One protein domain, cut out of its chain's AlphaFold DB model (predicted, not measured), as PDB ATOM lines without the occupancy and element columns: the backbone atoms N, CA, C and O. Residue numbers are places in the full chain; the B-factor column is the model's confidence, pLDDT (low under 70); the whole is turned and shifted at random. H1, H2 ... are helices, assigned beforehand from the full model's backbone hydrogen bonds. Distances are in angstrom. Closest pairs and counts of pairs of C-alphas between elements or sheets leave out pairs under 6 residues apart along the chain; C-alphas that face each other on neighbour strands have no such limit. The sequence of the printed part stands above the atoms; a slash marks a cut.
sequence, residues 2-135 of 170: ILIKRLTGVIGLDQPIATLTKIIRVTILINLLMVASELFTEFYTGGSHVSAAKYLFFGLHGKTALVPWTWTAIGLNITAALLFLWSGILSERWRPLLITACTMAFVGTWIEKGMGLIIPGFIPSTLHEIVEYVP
ATOM      1  N   ILE A   2      57.539  58.921  -1.471       65.62
ATOM      2  CA  ILE A   2      57.181  60.096  -2.294       65.62
ATOM      3  C   ILE A   2      57.139  61.395  -1.470       65.62
ATOM      4  O   ILE A   2      57.642  62.417  -1.929       65.62
ATOM      5  N   LEU A   3      56.640  61.342  -0.226       68.69
ATOM      6  CA  LEU A   3      56.735  62.471   0.712       68.69
ATOM      7  C   LEU A   3      58.190  62.885   0.980       68.69
ATOM      8  O   LEU A   3      58.482  64.072   1.014       68.69
ATOM      9  N   ILE A   4      59.106  61.919   1.103       69.19
ATOM     10  CA  ILE A   4      60.542  62.186   1.284       69.19
ATOM     11  C   ILE A   4      61.096  62.868   0.031       69.19
ATOM     12  O   ILE A   4      61.666  63.944   0.136       69.19
ATOM     13  N   LYS A   5      60.834  62.327  -1.169       67.50
ATOM     14  CA  LYS A   5      61.254  62.946  -2.442       67.50
ATOM     15  C   LYS A   5      60.796  64.410  -2.544       67.50
ATOM     16  O   LYS A   5      61.591  65.258  -2.928       67.50
ATOM     17  N   ARG A   6      59.548  64.715  -2.153       68.00
ATOM     18  CA  ARG A   6      58.995  66.084  -2.177       68.00
ATOM     19  C   ARG A   6      59.554  67.005  -1.091       68.00
ATOM     20  O   ARG A   6      59.820  68.161  -1.383       68.00
ATOM     21  N   LEU A   7      59.701  66.523   0.142       70.00
ATOM     22  CA  LEU A   7      60.064  67.367   1.287       70.00
ATOM     23  C   LEU A   7      61.573  67.521   1.475       70.00
ATOM     24  O   LEU A   7      62.022  68.524   2.020       70.00
ATOM     25  N   THR A   8      62.364  66.530   1.065       64.81
ATOM     26  CA  THR A   8      63.802  66.504   1.350       64.81
ATOM     27  C   THR A   8      64.671  66.619   0.103       64.81
ATOM     28  O   THR A   8      65.861  66.899   0.247       64.81
ATOM     29  N   GLY A   9      64.107  66.480  -1.103       65.75
ATOM     30  CA  GLY A   9      64.827  66.675  -2.369       65.75
ATOM     31  C   GLY A   9      65.887  65.609  -2.663       65.75
ATOM     32  O   GLY A   9      66.813  65.859  -3.426       65.75
ATOM     33  N   VAL A  10      65.788  64.434  -2.035       73.38
ATOM     34  CA  VAL A  10      66.699  63.305  -2.276       73.38
ATOM     35  C   VAL A  10      66.478  62.747  -3.689       73.38
ATOM     36  O   VAL A  10      65.352  62.410  -4.065       73.38
ATOM     37  N   ILE A  11      67.561  62.642  -4.461       69.75
ATOM     38  CA  ILE A  11      67.586  62.123  -5.839       69.75
ATOM     39  C   ILE A  11      67.803  60.596  -5.799       69.75
ATOM     40  O   ILE A  11      68.388  60.078  -4.854       69.75
ATOM     41  N   GLY A  12      67.301  59.853  -6.793       73.50
ATOM     42  CA  GLY A  12      67.556  58.405  -6.919       73.50
ATOM     43  C   GLY A  12      66.563  57.475  -6.206       73.50
ATOM     44  O   GLY A  12      66.768  56.267  -6.161       73.50
ATOM     45  N   LEU A  13      65.448  57.998  -5.685       79.56
ATOM     46  CA  LEU A  13      64.405  57.195  -5.019       79.56
ATOM     47  C   LEU A  13      63.543  56.350  -5.976       79.56
ATOM     48  O   LEU A  13      62.771  55.507  -5.522       79.56
ATOM     49  N   ASP A  14      63.664  56.550  -7.287       80.94
ATOM     50  CA  ASP A  14      62.769  55.938  -8.276       80.94
ATOM     51  C   ASP A  14      63.056  54.447  -8.481       80.94
ATOM     52  O   ASP A  14      62.131  53.640  -8.575       80.94
ATOM     53  N   GLN A  15      64.331  54.054  -8.433       83.75
ATOM     54  CA  GLN A  15      64.738  52.656  -8.529       83.75
ATOM     55  C   GLN A  15      64.309  51.838  -7.289       83.75
ATOM     56  O   GLN A  15      63.688  50.790  -7.479       83.75
ATOM     57  N   PRO A  16      64.500  52.309  -6.034       87.19
ATOM     58  CA  PRO A  16      63.906  51.671  -4.856       87.19
ATOM     59  C   PRO A  16      62.378  51.546  -4.922       87.19
ATOM     60  O   PRO A  16      61.843  50.486  -4.600       87.19
ATOM     61  N   ILE A  17      61.669  52.590  -5.373       85.94
ATOM     62  CA  ILE A  17      60.205  52.549  -5.527       85.94
ATOM     63  C   ILE A  17      59.803  51.463  -6.531       85.94
ATOM     64  O   ILE A  17      58.895  50.679  -6.252       85.94
ATOM     65  N   ALA A  18      60.487  51.375  -7.672       87.50
ATOM     66  CA  ALA A  18      60.221  50.353  -8.678       87.50
ATOM     67  C   ALA A  18      60.467  48.935  -8.137       87.50
ATOM     68  O   ALA A  18      59.638  48.050  -8.347       87.50
ATOM     69  N   THR A  19      61.566  48.718  -7.408       90.50
ATOM     70  CA  THR A  19      61.881  47.419  -6.791       90.50
ATOM     71  C   THR A  19      60.836  47.020  -5.754       90.50
ATOM     72  O   THR A  19      60.307  45.913  -5.825       90.50
ATOM     73  N   LEU A  20      60.461  47.926  -4.847       91.00
ATOM     74  CA  LEU A  20      59.408  47.667  -3.861       91.00
ATOM     75  C   LEU A  20      58.067  47.370  -4.531       91.00
ATOM     76  O   LEU A  20      57.375  46.442  -4.130       91.00
ATOM     77  N   THR A  21      57.725  48.097  -5.594       89.44
ATOM     78  CA  THR A  21      56.483  47.855  -6.342       89.44
ATOM     79  C   THR A  21      56.482  46.468  -6.991       89.44
ATOM     80  O   THR A  21      55.463  45.784  -6.969       89.44
ATOM     81  N   LYS A  22      57.620  46.006  -7.530       90.38
ATOM     82  CA  LYS A  22      57.758  44.641  -8.067       90.38
ATOM     83  C   LYS A  22      57.581  43.573  -6.988       90.38
ATOM     84  O   LYS A  22      56.934  42.568  -7.256       90.38
ATOM     85  N   ILE A  23      58.110  43.800  -5.785       93.75
ATOM     86  CA  ILE A  23      57.907  42.895  -4.645       93.75
ATOM     87  C   ILE A  23      56.420  42.862  -4.269       93.75
ATOM     88  O   ILE A  23      55.837  41.784  -4.204       93.75
ATOM     89  N   ILE A  24      55.789  44.033  -4.119       92.62
ATOM     90  CA  ILE A  24      54.367  44.155  -3.759       92.62
ATOM     91  C   ILE A  24      53.463  43.450  -4.774       92.62
ATOM     92  O   ILE A  24      52.517  42.776  -4.379       92.62
ATOM     93  N   ARG A  25      53.769  43.537  -6.075       92.38
ATOM     94  CA  ARG A  25      53.025  42.825  -7.132       92.38
ATOM     95  C   ARG A  25      52.929  41.322  -6.894       92.38
ATOM     96  O   ARG A  25      51.921  40.727  -7.252       92.38
ATOM     97  N   VAL A  26      53.963  40.717  -6.318       93.81
ATOM     98  CA  VAL A  26      53.970  39.286  -6.001       93.81
ATOM     99  C   VAL A  26      53.314  39.045  -4.644       93.81
ATOM    100  O   VAL A  26      52.445  38.184  -4.524       93.81
ATOM    101  N   THR A  27      53.681  39.819  -3.621       94.38
ATOM    102  CA  THR A  27      53.197  39.581  -2.255       94.38
ATOM    103  C   THR A  27      51.704  39.845  -2.090       94.38
ATOM    104  O   THR A  27      51.073  39.155  -1.298       94.38
ATOM    105  N   ILE A  28      51.110  40.769  -2.853       92.62
ATOM    106  CA  ILE A  28      49.662  41.027  -2.802       92.62
ATOM    107  C   ILE A  28      48.852  39.833  -3.325       92.62
ATOM    108  O   ILE A  28      47.800  39.511  -2.781       92.62
ATOM    109  N   LEU A  29      49.367  39.121  -4.332       93.50
ATOM    110  CA  LEU A  29      48.736  37.900  -4.843       93.50
ATOM    111  C   LEU A  29      48.847  36.763  -3.830       93.50
ATOM    112  O   LEU A  29      47.893  36.013  -3.643       93.50
ATOM    113  N   ILE A  30      49.989  36.666  -3.143       94.31
ATOM    114  CA  ILE A  30      50.176  35.709  -2.049       94.31
ATOM    115  C   ILE A  30      49.216  36.027  -0.895       94.31
ATOM    116  O   ILE A  30      48.592  35.112  -0.369       94.31
ATOM    117  N   ASN A  31      49.043  37.299  -0.521       91.81
ATOM    118  CA  ASN A  31      48.068  37.693   0.499       91.81
ATOM    119  C   ASN A  31      46.642  37.278   0.104       91.81
ATOM    120  O   ASN A  31      45.972  36.634   0.906       91.81
ATOM    121  N   LEU A  32      46.212  37.530  -1.138       90.81
ATOM    122  CA  LEU A  32      44.900  37.082  -1.625       90.81
ATOM    123  C   LEU A  32      44.751  35.554  -1.627       90.81
ATOM    124  O   LEU A  32      43.701  35.039  -1.247       90.81
ATOM    125  N   LEU A  33      45.798  34.822  -2.018       93.06
ATOM    126  CA  LEU A  33      45.811  33.360  -1.944       93.06
ATOM    127  C   LEU A  33      45.640  32.880  -0.497       93.06
ATOM    128  O   LEU A  33      44.915  31.919  -0.251       93.06
ATOM    129  N   MET A  34      46.284  33.549   0.460       90.94
ATOM    130  CA  MET A  34      46.165  33.203   1.875       90.94
ATOM    131  C   MET A  34      44.763  33.464   2.413       90.94
ATOM    132  O   MET A  34      44.231  32.590   3.087       90.94
ATOM    133  N   VAL A  35      44.128  34.579   2.040       86.25
ATOM    134  CA  VAL A  35      42.715  34.837   2.369       86.25
ATOM    135  C   VAL A  35      41.811  33.745   1.799       86.25
ATOM    136  O   VAL A  35      40.930  33.244   2.492       86.25
ATOM    137  N   ALA A  36      42.041  33.323   0.553       87.12
ATOM    138  CA  ALA A  36      41.272  32.236  -0.050       87.12
ATOM    139  C   ALA A  36      41.492  30.892   0.671       87.12
ATOM    140  O   ALA A  36      40.545  30.129   0.852       87.12
ATOM    141  N   SER A  37      42.721  30.602   1.107       87.88
ATOM    142  CA  SER A  37      43.041  29.400   1.887       87.88
ATOM    143  C   SER A  37      42.405  29.419   3.275       87.88
ATOM    144  O   SER A  37      41.961  28.377   3.756       87.88
ATOM    145  N   GLU A  38      42.383  30.578   3.924       82.75
ATOM    146  CA  GLU A  38      41.745  30.794   5.223       82.75
ATOM    147  C   GLU A  38      40.239  30.543   5.102       82.75
ATOM    148  O   GLU A  38      39.708  29.671   5.790       82.75
ATOM    149  N   LEU A  39      39.603  31.150   4.094       81.81
ATOM    150  CA  LEU A  39      38.207  30.903   3.738       81.81
ATOM    151  C   LEU A  39      37.940  29.407   3.505       81.81
ATOM    152  O   LEU A  39      37.034  28.826   4.097       81.81
ATOM    153  N   PHE A  40      38.740  28.747   2.665       82.81
ATOM    154  CA  PHE A  40      38.559  27.324   2.378       82.81
ATOM    155  C   PHE A  40      38.658  26.466   3.646       82.81
ATOM    156  O   PHE A  40      37.825  25.589   3.866       82.81
ATOM    157  N   THR A  41      39.648  26.733   4.496       78.62
ATOM    158  CA  THR A  41      39.887  25.957   5.720       78.62
ATOM    159  C   THR A  41      38.748  26.136   6.720       78.62
ATOM    160  O   THR A  41      38.275  25.147   7.287       78.62
ATOM    161  N   GLU A  42      38.253  27.363   6.891       76.31
ATOM    162  CA  GLU A  42      37.122  27.678   7.766       76.31
ATOM    163  C   GLU A  42      35.820  26.997   7.326       76.31
ATOM    164  O   GLU A  42      35.096  26.457   8.163       76.31
ATOM    165  N   PHE A  43      35.518  26.976   6.023       74.62
ATOM    166  CA  PHE A  43      34.286  26.365   5.511       74.62
ATOM    167  C   PHE A  43      34.367  24.839   5.380       74.62
ATOM    168  O   PHE A  43      33.346  24.166   5.522       74.62
ATOM    169  N   TYR A  44      35.552  24.278   5.132       74.75
ATOM    170  CA  TYR A  44      35.727  22.837   4.925       74.75
ATOM    171  C   TYR A  44      35.790  22.035   6.233       74.75
ATOM    172  O   TYR A  44      35.299  20.910   6.289       74.75
ATOM    173  N   THR A  45      36.365  22.589   7.307       67.50
ATOM    174  CA  THR A  45      36.589  21.840   8.563       67.50
ATOM    175  C   THR A  45      35.326  21.587   9.399       67.50
ATOM    176  O   THR A  45      35.372  20.778  10.321       67.50
ATOM    177  N   GLY A  46      34.182  22.205   9.078       57.09
ATOM    178  CA  GLY A  46      32.856  21.774   9.554       57.09
ATOM    179  C   GLY A  46      32.570  21.861  11.069       57.09
ATOM    180  O   GLY A  46      31.507  21.419  11.495       57.09
ATOM    181  N   GLY A  47      33.485  22.401  11.887       62.69
ATOM    182  CA  GLY A  47      33.405  22.406  13.359       62.69
ATOM    183  C   GLY A  47      32.871  23.699  14.000       62.69
ATOM    184  O   GLY A  47      32.264  24.543  13.345       62.69
ATOM    185  N   SER A  48      33.140  23.893  15.300       54.03
ATOM    186  CA  SER A  48      32.779  25.101  16.076       54.03
ATOM    187  C   SER A  48      33.303  26.413  15.464       54.03
ATOM    188  O   SER A  48      32.652  27.451  15.592       54.03
ATOM    189  N   HIS A  49      34.406  26.360  14.708       57.47
ATOM    190  CA  HIS A  49      34.966  27.484  13.942       57.47
ATOM    191  C   HIS A  49      34.077  27.968  12.782       57.47
ATOM    192  O   HIS A  49      34.161  29.130  12.391       57.47
ATOM    193  N   VAL A  50      33.150  27.140  12.283       60.59
ATOM    194  CA  VAL A  50      32.191  27.544  11.239       60.59
ATOM    195  C   VAL A  50      31.222  28.610  11.760       60.59
ATOM    196  O   VAL A  50      30.712  29.412  10.981       60.59
ATOM    197  N   SER A  51      30.965  28.652  13.072       60.53
ATOM    198  CA  SER A  51      30.126  29.695  13.675       60.53
ATOM    199  C   SER A  51      30.824  31.061  13.680       60.53
ATOM    200  O   SER A  51      30.210  32.057  13.308       60.53
ATOM    201  N   ALA A  52      32.125  31.109  13.977       63.06
ATOM    202  CA  ALA A  52      32.922  32.332  13.887       63.06
ATOM    203  C   ALA A  52      33.034  32.826  12.431       63.06
ATOM    204  O   ALA A  52      32.776  33.994  12.149       63.06
ATOM    205  N   ALA A  53      33.297  31.915  11.488       61.91
ATOM    206  CA  ALA A  53      33.393  32.228  10.062       61.91
ATOM    207  C   ALA A  53      32.053  32.697   9.461       61.91
ATOM    208  O   ALA A  53      31.983  33.708   8.761       61.91
ATOM    209  N   LYS A  54      30.937  32.024   9.781       66.12
ATOM    210  CA  LYS A  54      29.599  32.477   9.358       66.12
ATOM    211  C   LYS A  54      29.273  33.858   9.921       66.12
ATOM    212  O   LYS A  54      28.707  34.672   9.199       66.12
ATOM    213  N   TYR A  55      29.673  34.148  11.159       65.62
ATOM    214  CA  TYR A  55      29.493  35.463  11.766       65.62
ATOM    215  C   TYR A  55      30.317  36.534  11.039       65.62
ATOM    216  O   TYR A  55      29.807  37.620  10.768       65.62
ATOM    217  N   LEU A  56      31.549  36.200  10.649       66.94
ATOM    218  CA  LEU A  56      32.471  37.100   9.960       66.94
ATOM    219  C   LEU A  56      32.023  37.480   8.541       66.94
ATOM    220  O   LEU A  56      32.168  38.636   8.142       66.94
ATOM    221  N   PHE A  57      31.501  36.516   7.778       66.62
ATOM    222  CA  PHE A  57      31.173  36.695   6.357       66.62
ATOM    223  C   PHE A  57      29.696  36.994   6.087       66.62
ATOM    224  O   PHE A  57      29.386  37.736   5.152       66.62
ATOM    225  N   PHE A  58      28.791  36.430   6.891       68.62
ATOM    226  CA  PHE A  58      27.341  36.474   6.659       68.62
ATOM    227  C   PHE A  58      26.542  36.998   7.863       68.62
ATOM    228  O   PHE A  58      25.366  37.330   7.715       68.62
ATOM    229  N   GLY A  59      27.171  37.120   9.035       62.62
ATOM    230  CA  GLY A  59      26.495  37.436  10.289       62.62
ATOM    231  C   GLY A  59      25.805  36.213  10.899       62.62
ATOM    232  O   GLY A  59      25.536  35.208  10.241       62.62
ATOM    233  N   LEU A  60      25.527  36.280  12.200       61.03
ATOM    234  CA  LEU A  60      24.890  35.199  12.958       61.03
ATOM    235  C   LEU A  60      23.968  35.804  14.018       61.03
ATOM    236  O   LEU A  60      24.338  36.764  14.685       61.03
ATOM    237  N   HIS A  61      22.755  35.262  14.158       59.00
ATOM    238  CA  HIS A  61      21.764  35.702  15.157       59.00
ATOM    239  C   HIS A  61      21.451  37.217  15.145       59.00
ATOM    240  O   HIS A  61      21.281  37.835  16.192       59.00
ATOM    241  N   GLY A  62      21.384  37.834  13.958       60.72
ATOM    242  CA  GLY A  62      21.078  39.267  13.802       60.72
ATOM    243  C   GLY A  62      22.250  40.209  14.100       60.72
ATOM    244  O   GLY A  62      22.092  41.425  14.021       60.72
ATOM    245  N   LYS A  63      23.427  39.656  14.406       64.12
ATOM    246  CA  LYS A  63      24.659  40.383  14.694       64.12
ATOM    247  C   LYS A  63      25.523  40.428  13.431       64.12
ATOM    248  O   LYS A  63      25.839  39.382  12.860       64.12
ATOM    249  N   THR A  64      25.851  41.628  12.952       70.69
ATOM    250  CA  THR A  64      26.491  41.843  11.631       70.69
ATOM    251  C   THR A  64      27.649  42.837  11.661       70.69
ATOM    252  O   THR A  64      28.199  43.161  10.612       70.69
ATOM    253  N   ALA A  65      28.066  43.299  12.844       71.38
ATOM    254  CA  ALA A  65      29.031  44.390  12.986       71.38
ATOM    255  C   ALA A  65      30.350  44.190  12.208       71.38
ATOM    256  O   ALA A  65      30.898  45.164  11.699       71.38
ATOM    257  N   LEU A  66      30.844  42.950  12.079       72.44
ATOM    258  CA  LEU A  66      32.108  42.631  11.397       72.44
ATOM    259  C   LEU A  66      31.972  42.364   9.888       72.44
ATOM    260  O   LEU A  66      32.954  42.503   9.162       72.44
ATOM    261  N   VAL A  67      30.770  42.061   9.391       78.25
ATOM    262  CA  VAL A  67      30.541  41.704   7.979       78.25
ATOM    263  C   VAL A  67      30.970  42.824   7.019       78.25
ATOM    264  O   VAL A  67      31.729  42.545   6.086       78.25
ATOM    265  N   PRO A  68      30.585  44.103   7.229       81.31
ATOM    266  CA  PRO A  68      31.014  45.186   6.348       81.31
ATOM    267  C   PRO A  68      32.535  45.362   6.320       81.31
ATOM    268  O   PRO A  68      33.091  45.679   5.268       81.31
ATOM    269  N   TRP A  69      33.219  45.133   7.444       80.56
ATOM    270  CA  TRP A  69      34.674  45.254   7.536       80.56
ATOM    271  C   TRP A  69      35.380  44.186   6.709       80.56
ATOM    272  O   TRP A  69      36.276  44.521   5.934       80.56
ATOM    273  N   THR A  70      34.929  42.936   6.795       82.44
ATOM    274  CA  THR A  70      35.474  41.816   6.017       82.44
ATOM    275  C   THR A  70      35.334  42.061   4.515       82.44
ATOM    276  O   THR A  70      36.316  41.990   3.774       82.44
ATOM    277  N   TRP A  71      34.142  42.443   4.052       84.75
ATOM    278  CA  TRP A  71      33.910  42.733   2.633       84.75
ATOM    279  C   TRP A  71      34.669  43.972   2.151       84.75
ATOM    280  O   TRP A  71      35.187  43.974   1.033       84.75
ATOM    281  N   THR A  72      34.803  44.996   2.998       87.25
ATOM    282  CA  THR A  72      35.626  46.175   2.688       87.25
ATOM    283  C   THR A  72      37.098  45.788   2.547       87.25
ATOM    284  O   THR A  72      37.740  46.202   1.586       87.25
ATOM    285  N   ALA A  73      37.633  44.955   3.443       87.81
ATOM    286  CA  ALA A  73      39.016  44.483   3.382       87.81
ATOM    287  C   ALA A  73      39.297  43.684   2.103       87.81
ATOM    288  O   ALA A  73      40.271  43.955   1.398       87.81
ATOM    289  N   ILE A  74      38.413  42.743   1.764       88.75
ATOM    290  CA  ILE A  74      38.519  41.931   0.547       88.75
ATOM    291  C   ILE A  74      38.426  42.821  -0.695       88.75
ATOM    292  O   ILE A  74      39.275  42.731  -1.582       88.75
ATOM    293  N   GLY A  75      37.448  43.729  -0.742       92.00
ATOM    294  CA  GLY A  75      37.290  44.677  -1.843       92.00
ATOM    295  C   GLY A  75      38.530  45.552  -2.040       92.00
ATOM    296  O   GLY A  75      39.009  45.695  -3.167       92.00
ATOM    297  N   LEU A  76      39.103  46.085  -0.957       92.62
ATOM    298  CA  LEU A  76      40.323  46.896  -0.994       92.62
ATOM    299  C   LEU A  76      41.547  46.097  -1.463       92.62
ATOM    300  O   LEU A  76      42.296  46.589  -2.304       92.62
ATOM    301  N   ASN A  77      41.744  44.868  -0.979       92.56
ATOM    302  CA  ASN A  77      42.874  44.030  -1.391       92.56
ATOM    303  C   ASN A  77      42.758  43.580  -2.856       92.56
ATOM    304  O   ASN A  77      43.742  43.646  -3.594       92.56
ATOM    305  N   ILE A  78      41.562  43.190  -3.317       93.69
ATOM    306  CA  ILE A  78      41.330  42.803  -4.719       93.69
ATOM    307  C   ILE A  78      41.557  43.998  -5.647       93.69
ATOM    308  O   ILE A  78      42.293  43.894  -6.629       93.69
ATOM    309  N   THR A  79      40.959  45.150  -5.340       93.56
ATOM    310  CA  THR A  79      41.133  46.359  -6.159       93.56
ATOM    311  C   THR A  79      42.588  46.828  -6.170       93.56
ATOM    312  O   THR A  79      43.107  47.155  -7.238       93.56
ATOM    313  N   ALA A  80      43.289  46.781  -5.034       92.75
ATOM    314  CA  ALA A  80      44.716  47.074  -4.980       92.75
ATOM    315  C   ALA A  80      45.541  46.091  -5.825       92.75
ATOM    316  O   ALA A  80      46.403  46.524  -6.589       92.75
ATOM    317  N   ALA A  81      45.257  44.785  -5.760       93.12
ATOM    318  CA  ALA A  81      45.936  43.782  -6.575       93.12
ATOM    319  C   ALA A  81      45.741  44.032  -8.079       93.12
ATOM    320  O   ALA A  81      46.716  44.011  -8.831       93.12
ATOM    321  N   LEU A  82      44.518  44.352  -8.518       93.00
ATOM    322  CA  LEU A  82      44.233  44.708  -9.914       93.00
ATOM    323  C   LEU A  82      45.020  45.949 -10.360       93.00
ATOM    324  O   LEU A  82      45.607  45.955 -11.445       93.00
ATOM    325  N   LEU A  83      45.096  46.979  -9.511       91.44
ATOM    326  CA  LEU A  83      45.892  48.179  -9.785       91.44
ATOM    327  C   LEU A  83      47.393  47.870  -9.872       91.44
ATOM    328  O   LEU A  83      48.082  48.419 -10.732       91.44
ATOM    329  N   PHE A  84      47.912  46.981  -9.021       90.94
ATOM    330  CA  PHE A  84      49.319  46.579  -9.059       90.94
ATOM    331  C   PHE A  84      49.660  45.714 -10.274       90.94
ATOM    332  O   PHE A  84      50.752  45.869 -10.828       90.94
ATOM    333  N   LEU A  85      48.748  44.843 -10.713       89.69
ATOM    334  CA  LEU A  85      48.904  44.030 -11.923       89.69
ATOM    335  C   LEU A  85      48.956  44.883 -13.194       89.69
ATOM    336  O   LEU A  85      49.580  44.482 -14.180       89.69
ATOM    337  N   TRP A  86      48.373  46.083 -13.177       90.25
ATOM    338  CA  TRP A  86      48.464  46.992 -14.308       90.25
ATOM    339  C   TRP A  86      49.911  47.457 -14.533       90.25
ATOM    340  O   TRP A  86      50.556  48.073 -13.678       90.25
ATOM    341  N   SER A  87      50.441  47.182 -15.727       77.50
ATOM    342  CA  SER A  87      51.820  47.507 -16.111       77.50
ATOM    343  C   SER A  87      52.130  49.009 -16.028       77.50
ATOM    344  O   SER A  87      53.255  49.372 -15.679       77.50
ATOM    345  N   GLY A  88      51.127  49.867 -16.252       81.44
ATOM    346  CA  GLY A  88      51.242  51.329 -16.249       81.44
ATOM    347  C   GLY A  88      51.451  51.980 -14.877       81.44
ATOM    348  O   GLY A  88      51.850  53.143 -14.825       81.44
ATOM    349  N   ILE A  89      51.246  51.251 -13.772       82.75
ATOM    350  CA  ILE A  89      51.271  51.810 -12.407       82.75
ATOM    351  C   ILE A  89      52.648  52.357 -11.987       82.75
ATOM    352  O   ILE A  89      52.722  53.251 -11.151       82.75
ATOM    353  N   LEU A  90      53.743  51.864 -12.587       80.06
ATOM    354  CA  LEU A  90      55.104  52.364 -12.327       80.06
ATOM    355  C   LEU A  90      55.423  53.676 -13.058       80.06
ATOM    356  O   LEU A  90      56.467  54.271 -12.804       80.06
ATOM    357  N   SER A  91      54.571  54.121 -13.983       81.94
ATOM    358  CA  SER A  91      54.813  55.365 -14.705       81.94
ATOM    359  C   SER A  91      54.730  56.566 -13.764       81.94
ATOM    360  O   SER A  91      53.809  56.676 -12.952       81.94
ATOM    361  N   GLU A  92      55.638  57.528 -13.945       74.69
ATOM    362  CA  GLU A  92      55.650  58.805 -13.221       74.69
ATOM    363  C   GLU A  92      54.290  59.523 -13.265       74.69
ATOM    364  O   GLU A  92      53.858  60.112 -12.271       74.69
ATOM    365  N   ARG A  93      53.580  59.409 -14.397       79.44
ATOM    366  CA  ARG A  93      52.252  59.997 -14.618       79.44
ATOM    367  C   ARG A  93      51.192  59.443 -13.663       79.44
ATOM    368  O   ARG A  93      50.286  60.171 -13.272       79.44
ATOM    369  N   TRP A  94      51.316  58.178 -13.268       84.50
ATOM    370  CA  TRP A  94      50.345  57.465 -12.436       84.50
ATOM    371  C   TRP A  94      50.795  57.339 -10.976       84.50
ATOM    372  O   TRP A  94      50.228  56.563 -10.212       84.50
ATOM    373  N   ARG A  95      51.761  58.154 -10.531       82.44
ATOM    374  CA  ARG A  95      52.196  58.195  -9.122       82.44
ATOM    375  C   ARG A  95      51.072  58.382  -8.101       82.44
ATOM    376  O   ARG A  95      51.134  57.705  -7.077       82.44
ATOM    377  N   PRO A  96      50.068  59.259  -8.313       86.00
ATOM    378  CA  PRO A  96      48.946  59.358  -7.383       86.00
ATOM    379  C   PRO A  96      48.194  58.030  -7.257       86.00
ATOM    380  O   PRO A  96      47.865  57.626  -6.148       86.00
ATOM    381  N   LEU A  97      48.021  57.316  -8.373       88.12
ATOM    382  CA  LEU A  97      47.360  56.015  -8.409       88.12
ATOM    383  C   LEU A  97      48.180  54.927  -7.695       88.12
ATOM    384  O   LEU A  97      47.623  54.077  -7.005       88.12
ATOM    385  N   LEU A  98      49.511  54.971  -7.811       88.44
ATOM    386  CA  LEU A  98      50.396  54.082  -7.054       88.44
ATOM    387  C   LEU A  98      50.255  54.315  -5.544       88.44
ATOM    388  O   LEU A  98      50.199  53.356  -4.781       88.44
ATOM    389  N   ILE A  99      50.154  55.575  -5.103       89.00
ATOM    390  CA  ILE A  99      49.925  55.899  -3.686       89.00
ATOM    391  C   ILE A  99      48.579  55.346  -3.231       89.00
ATOM    392  O   ILE A  99      48.532  54.684  -2.197       89.00
ATOM    393  N   THR A 100      47.508  55.571  -3.996       90.06
ATOM    394  CA  THR A 100      46.185  55.054  -3.632       90.06
ATOM    395  C   THR A 100      46.183  53.532  -3.572       90.06
ATOM    396  O   THR A 100      45.684  52.988  -2.598       90.06
ATOM    397  N   ALA A 101      46.817  52.840  -4.527       91.69
ATOM    398  CA  ALA A 101      46.932  51.381  -4.509       91.69
ATOM    399  C   ALA A 101      47.690  50.876  -3.269       91.69
ATOM    400  O   ALA A 101      47.230  49.953  -2.602       91.69
ATOM    401  N   CYS A 102      48.808  51.518  -2.904       91.44
ATOM    402  CA  CYS A 102      49.538  51.196  -1.675       91.44
ATOM    403  C   CYS A 102      48.687  51.426  -0.419       91.44
ATOM    404  O   CYS A 102      48.708  50.601   0.490       91.44
ATOM    405  N   THR A 103      47.950  52.537  -0.348       91.75
ATOM    406  CA  THR A 103      47.075  52.836   0.792       91.75
ATOM    407  C   THR A 103      45.926  51.836   0.883       91.75
ATOM    408  O   THR A 103      45.638  51.364   1.976       91.75
ATOM    409  N   MET A 104      45.307  51.471  -0.241       92.44
ATOM    410  CA  MET A 104      44.238  50.471  -0.285       92.44
ATOM    411  C   MET A 104      44.739  49.095   0.154       92.44
ATOM    412  O   MET A 104      44.101  48.485   1.003       92.44
ATOM    413  N   ALA A 105      45.897  48.647  -0.344       92.56
ATOM    414  CA  ALA A 105      46.517  47.399   0.106       92.56
ATOM    415  C   ALA A 105      46.819  47.437   1.610       92.56
ATOM    416  O   ALA A 105      46.461  46.524   2.340       92.56
ATOM    417  N   PHE A 106      47.415  48.529   2.099       92.69
ATOM    418  CA  PHE A 106      47.739  48.668   3.516       92.69
ATOM    419  C   PHE A 106      46.494  48.631   4.411       92.69
ATOM    420  O   PHE A 106      46.452  47.868   5.372       92.69
ATOM    421  N   VAL A 107      45.478  49.438   4.098       92.00
ATOM    422  CA  VAL A 107      44.230  49.499   4.874       92.00
ATOM    423  C   VAL A 107      43.461  48.184   4.761       92.00
ATOM    424  O   VAL A 107      42.968  47.694   5.770       92.00
ATOM    425  N   GLY A 108      43.404  47.582   3.571       90.94
ATOM    426  CA  GLY A 108      42.768  46.287   3.336       90.94
ATOM    427  C   GLY A 108      43.388  45.187   4.192       90.94
ATOM    428  O   GLY A 108      42.688  44.564   4.987       90.94
ATOM    429  N   THR A 109      44.709  44.998   4.110       90.62
ATOM    430  CA  THR A 109      45.433  44.014   4.929       90.62
ATOM    431  C   THR A 109      45.343  44.328   6.429       90.62
ATOM    432  O   THR A 109      45.237  43.411   7.241       90.62
ATOM    433  N   TRP A 110      45.356  45.606   6.827       89.88
ATOM    434  CA  TRP A 110      45.199  45.997   8.233       89.88
ATOM    435  C   TRP A 110      43.818  45.631   8.786       89.88
ATOM    436  O   TRP A 110      43.739  45.100   9.891       89.88
ATOM    437  N   ILE A 111      42.742  45.854   8.024       86.75
ATOM    438  CA  ILE A 111      41.392  45.437   8.426       86.75
ATOM    439  C   ILE A 111      41.304  43.907   8.453       86.75
ATOM    440  O   ILE A 111      40.824  43.354   9.437       86.75
ATOM    441  N   GLU A 112      41.805  43.225   7.421       86.31
ATOM    442  CA  GLU A 112      41.803  41.759   7.319       86.31
ATOM    443  C   GLU A 112      42.480  41.107   8.532       86.31
ATOM    444  O   GLU A 112      41.889  40.262   9.195       86.31
ATOM    445  N   LYS A 113      43.704  41.524   8.871       83.56
ATOM    446  CA  LYS A 113      44.468  40.912   9.966       83.56
ATOM    447  C   LYS A 113      44.123  41.478  11.338       83.56
ATOM    448  O   LYS A 113      44.159  40.743  12.316       83.56
ATOM    449  N   GLY A 114      43.775  42.757  11.429       82.44
ATOM    450  CA  GLY A 114      43.377  43.392  12.681       82.44
ATOM    451  C   GLY A 114      41.966  42.990  13.087       82.44
ATOM    452  O   GLY A 114      41.769  42.329  14.100       82.44
ATOM    453  N   MET A 115      40.978  43.380  12.285       77.50
ATOM    454  CA  MET A 115      39.573  43.159  12.618       77.50
ATOM    455  C   MET A 115      39.063  41.789  12.168       77.50
ATOM    456  O   MET A 115      38.253  41.190  12.866       77.50
ATOM    457  N   GLY A 116      39.534  41.292  11.023       73.06
ATOM    458  CA  GLY A 116      39.063  40.042  10.427       73.06
ATOM    459  C   GLY A 116      39.647  38.773  11.049       73.06
ATOM    460  O   GLY A 116      38.959  37.764  11.072       73.06
ATOM    461  N   LEU A 117      40.871  38.810  11.589       76.50
ATOM    462  CA  LEU A 117      41.541  37.617  12.130       76.50
ATOM    463  C   LEU A 117      41.575  37.602  13.663       76.50
ATOM    464  O   LEU A 117      41.222  36.601  14.281       76.50
ATOM    465  N   ILE A 118      41.980  38.706  14.301       77.50
ATOM    466  CA  ILE A 118      42.165  38.728  15.761       77.50
ATOM    467  C   ILE A 118      40.818  38.648  16.485       77.50
ATOM    468  O   ILE A 118      40.671  37.857  17.410       77.50
ATOM    469  N   ILE A 119      39.831  39.449  16.075       73.81
ATOM    470  CA  ILE A 119      38.553  39.575  16.794       73.81
ATOM    471  C   ILE A 119      37.730  38.276  16.757       73.81
ATOM    472  O   ILE A 119      37.266  37.851  17.818       73.81
ATOM    473  N   PRO A 120      37.552  37.599  15.605       68.94
ATOM    474  CA  PRO A 120      36.759  36.370  15.553       68.94
ATOM    475  C   PRO A 120      37.439  35.202  16.264       68.94
ATOM    476  O   PRO A 120      36.756  34.297  16.721       68.94
ATOM    477  N   GLY A 121      38.763  35.246  16.457       70.81
ATOM    478  CA  GLY A 121      39.470  34.285  17.308       70.81
ATOM    479  C   GLY A 121      39.010  34.291  18.773       70.81
ATOM    480  O   GLY A 121      39.228  33.312  19.483       70.81
ATOM    481  N   PHE A 122      38.340  35.358  19.222       66.88
ATOM    482  CA  PHE A 122      37.770  35.482  20.567       66.88
ATOM    483  C   PHE A 122      36.239  35.317  20.609       66.88
ATOM    484  O   PHE A 122      35.649  35.438  21.685       66.88
ATOM    485  N   ILE A 123      35.583  35.058  19.468       65.19
ATOM    486  CA  ILE A 123      34.121  34.938  19.349       65.19
ATOM    487  C   ILE A 123      33.772  33.616  18.637       65.19
ATOM    488  O   ILE A 123      34.166  33.433  17.489       65.19
ATOM    489  N   PRO A 124      32.961  32.719  19.226       62.38
ATOM    490  CA  PRO A 124      32.211  32.878  20.471       62.38
ATOM    491  C   PRO A 124      33.101  32.761  21.713       62.38
ATOM    492  O   PRO A 124      34.121  32.073  21.702       62.38
ATOM    493  N   SER A 125      32.707  33.438  22.795       62.69
ATOM    494  CA  SER A 125      33.420  33.325  24.069       62.69
ATOM    495  C   SER A 125      33.390  31.878  24.578       62.69
ATOM    496  O   SER A 125      32.573  31.066  24.143       62.69
ATOM    497  N   THR A 126      34.237  31.538  25.552       62.22
ATOM    498  CA  THR A 126      34.211  30.215  26.208       62.22
ATOM    499  C   THR A 126      32.836  29.865  26.801       62.22
ATOM    500  O   THR A 126      32.523  28.689  26.976       62.22
ATOM    501  N   LEU A 127      31.992  30.875  27.041       61.84
ATOM    502  CA  LEU A 127      30.604  30.763  27.490       61.84
ATOM    503  C   LEU A 127      29.567  30.629  26.351       61.84
ATOM    504  O   LEU A 127      28.374  30.609  26.628       61.84
ATOM    505  N   HIS A 128      29.997  30.533  25.089       59.28
ATOM    506  CA  HIS A 128      29.153  30.540  23.882       59.28
ATOM    507  C   HIS A 128      28.335  31.830  23.661       59.28
ATOM    508  O   HIS A 128      27.386  31.839  22.876       59.28
ATOM    509  N   GLU A 129      28.718  32.945  24.287       60.34
ATOM    510  CA  GLU A 129      28.083  34.241  24.033       60.34
ATOM    511  C   GLU A 129      28.703  34.935  22.811       60.34
ATOM    512  O   GLU A 129      29.926  35.013  22.656       60.34
ATOM    513  N   ILE A 130      27.839  35.462  21.937       63.53
ATOM    514  CA  ILE A 130      28.225  36.261  20.768       63.53
ATOM    515  C   ILE A 130      28.199  37.732  21.185       63.53
ATOM    516  O   ILE A 130      27.140  38.360  21.226       63.53
ATOM    517  N   VAL A 131      29.371  38.283  21.500       62.59
ATOM    518  CA  VAL A 131      29.524  39.707  21.820       62.59
ATOM    519  C   VAL A 131      29.939  40.458  20.560       62.59
ATOM    520  O   VAL A 131      30.939  40.134  19.925       62.59
ATOM    521  N   GLU A 132      29.165  41.473  20.182       64.88
ATOM    522  CA  GLU A 132      29.529  42.358  19.076       64.88
ATOM    523  C   GLU A 132      30.697  43.257  19.474       64.88
ATOM    524  O   GLU A 132      30.601  44.028  20.427       64.88
ATOM    525  N   TYR A 133      31.790  43.184  18.713       68.44
ATOM    526  CA  TYR A 133      32.901  44.110  18.863       68.44
ATOM    527  C   TYR A 133      32.673  45.351  18.003       68.44
ATOM    528  O   TYR A 133      32.533  45.264  16.780       68.44
ATOM    529  N   VAL A 134      32.702  46.513  18.647       73.62
ATOM    530  CA  VAL A 134      32.822  47.810  17.987       73.62
ATOM    531  C   VAL A 134      33.957  48.554  18.682       73.62
ATOM    532  O   VAL A 134      33.902  48.702  19.905       73.62
ATOM    533  N   PRO A 135      34.979  49.020  17.941       75.12
ATOM    534  CA  PRO A 135      36.116  49.678  18.557       75.12
ATOM    535  C   PRO A 135      35.669  50.941  19.298       75.12
ATOM    536  O   PRO A 135      34.998  51.823  18.754       75.12
TER     537      PRO A 135
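This is residues 2 to 135 of the 170 residues of the protein "Polysulfide reductase NrfD" of Rhodopirellula sp. SWK7 (UniProt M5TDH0). Three long helices, H2, H4 and H6, make an elongated up-and-down bundle, with short H3 packed at one end. Residues 6 to 12 stick out at the other. Six named helices and no named strand, all helix, stand in 134 printed residues. The whole is loose, radius of gyration of the C-alphas 18.5 A, spanning 59 by 29 by 20 A.

H1, residues 2 to 8, begins at C-alpha 2 (57.181, 60.096, -2.294). H2 is residues 14 to 44, 44.7 A; H3 49 to 57; H4 67 to 85, 27.2 A; H5 87 to 90; H6 92 to 118, 37.7 A, ending at (42.165, 38.728, 15.761).

H4, the hub, touches H6, closest C-alphas Ala 73 and Gly 108, 4.2 A. Residues 77 to 85 of H4 touch H2, closest C-alphas Arg 25 and Phe 84, 5.6 A. H1 touches no helix. O i to N i+4 pairs are within hydrogen-bond range throughout H1, H3 and H4, in H2 25 of 27, in H6 19 of 23; H5 is too short.

The printed part has no cut. Forty residues have pLDDT under 70, among them 45 to 63.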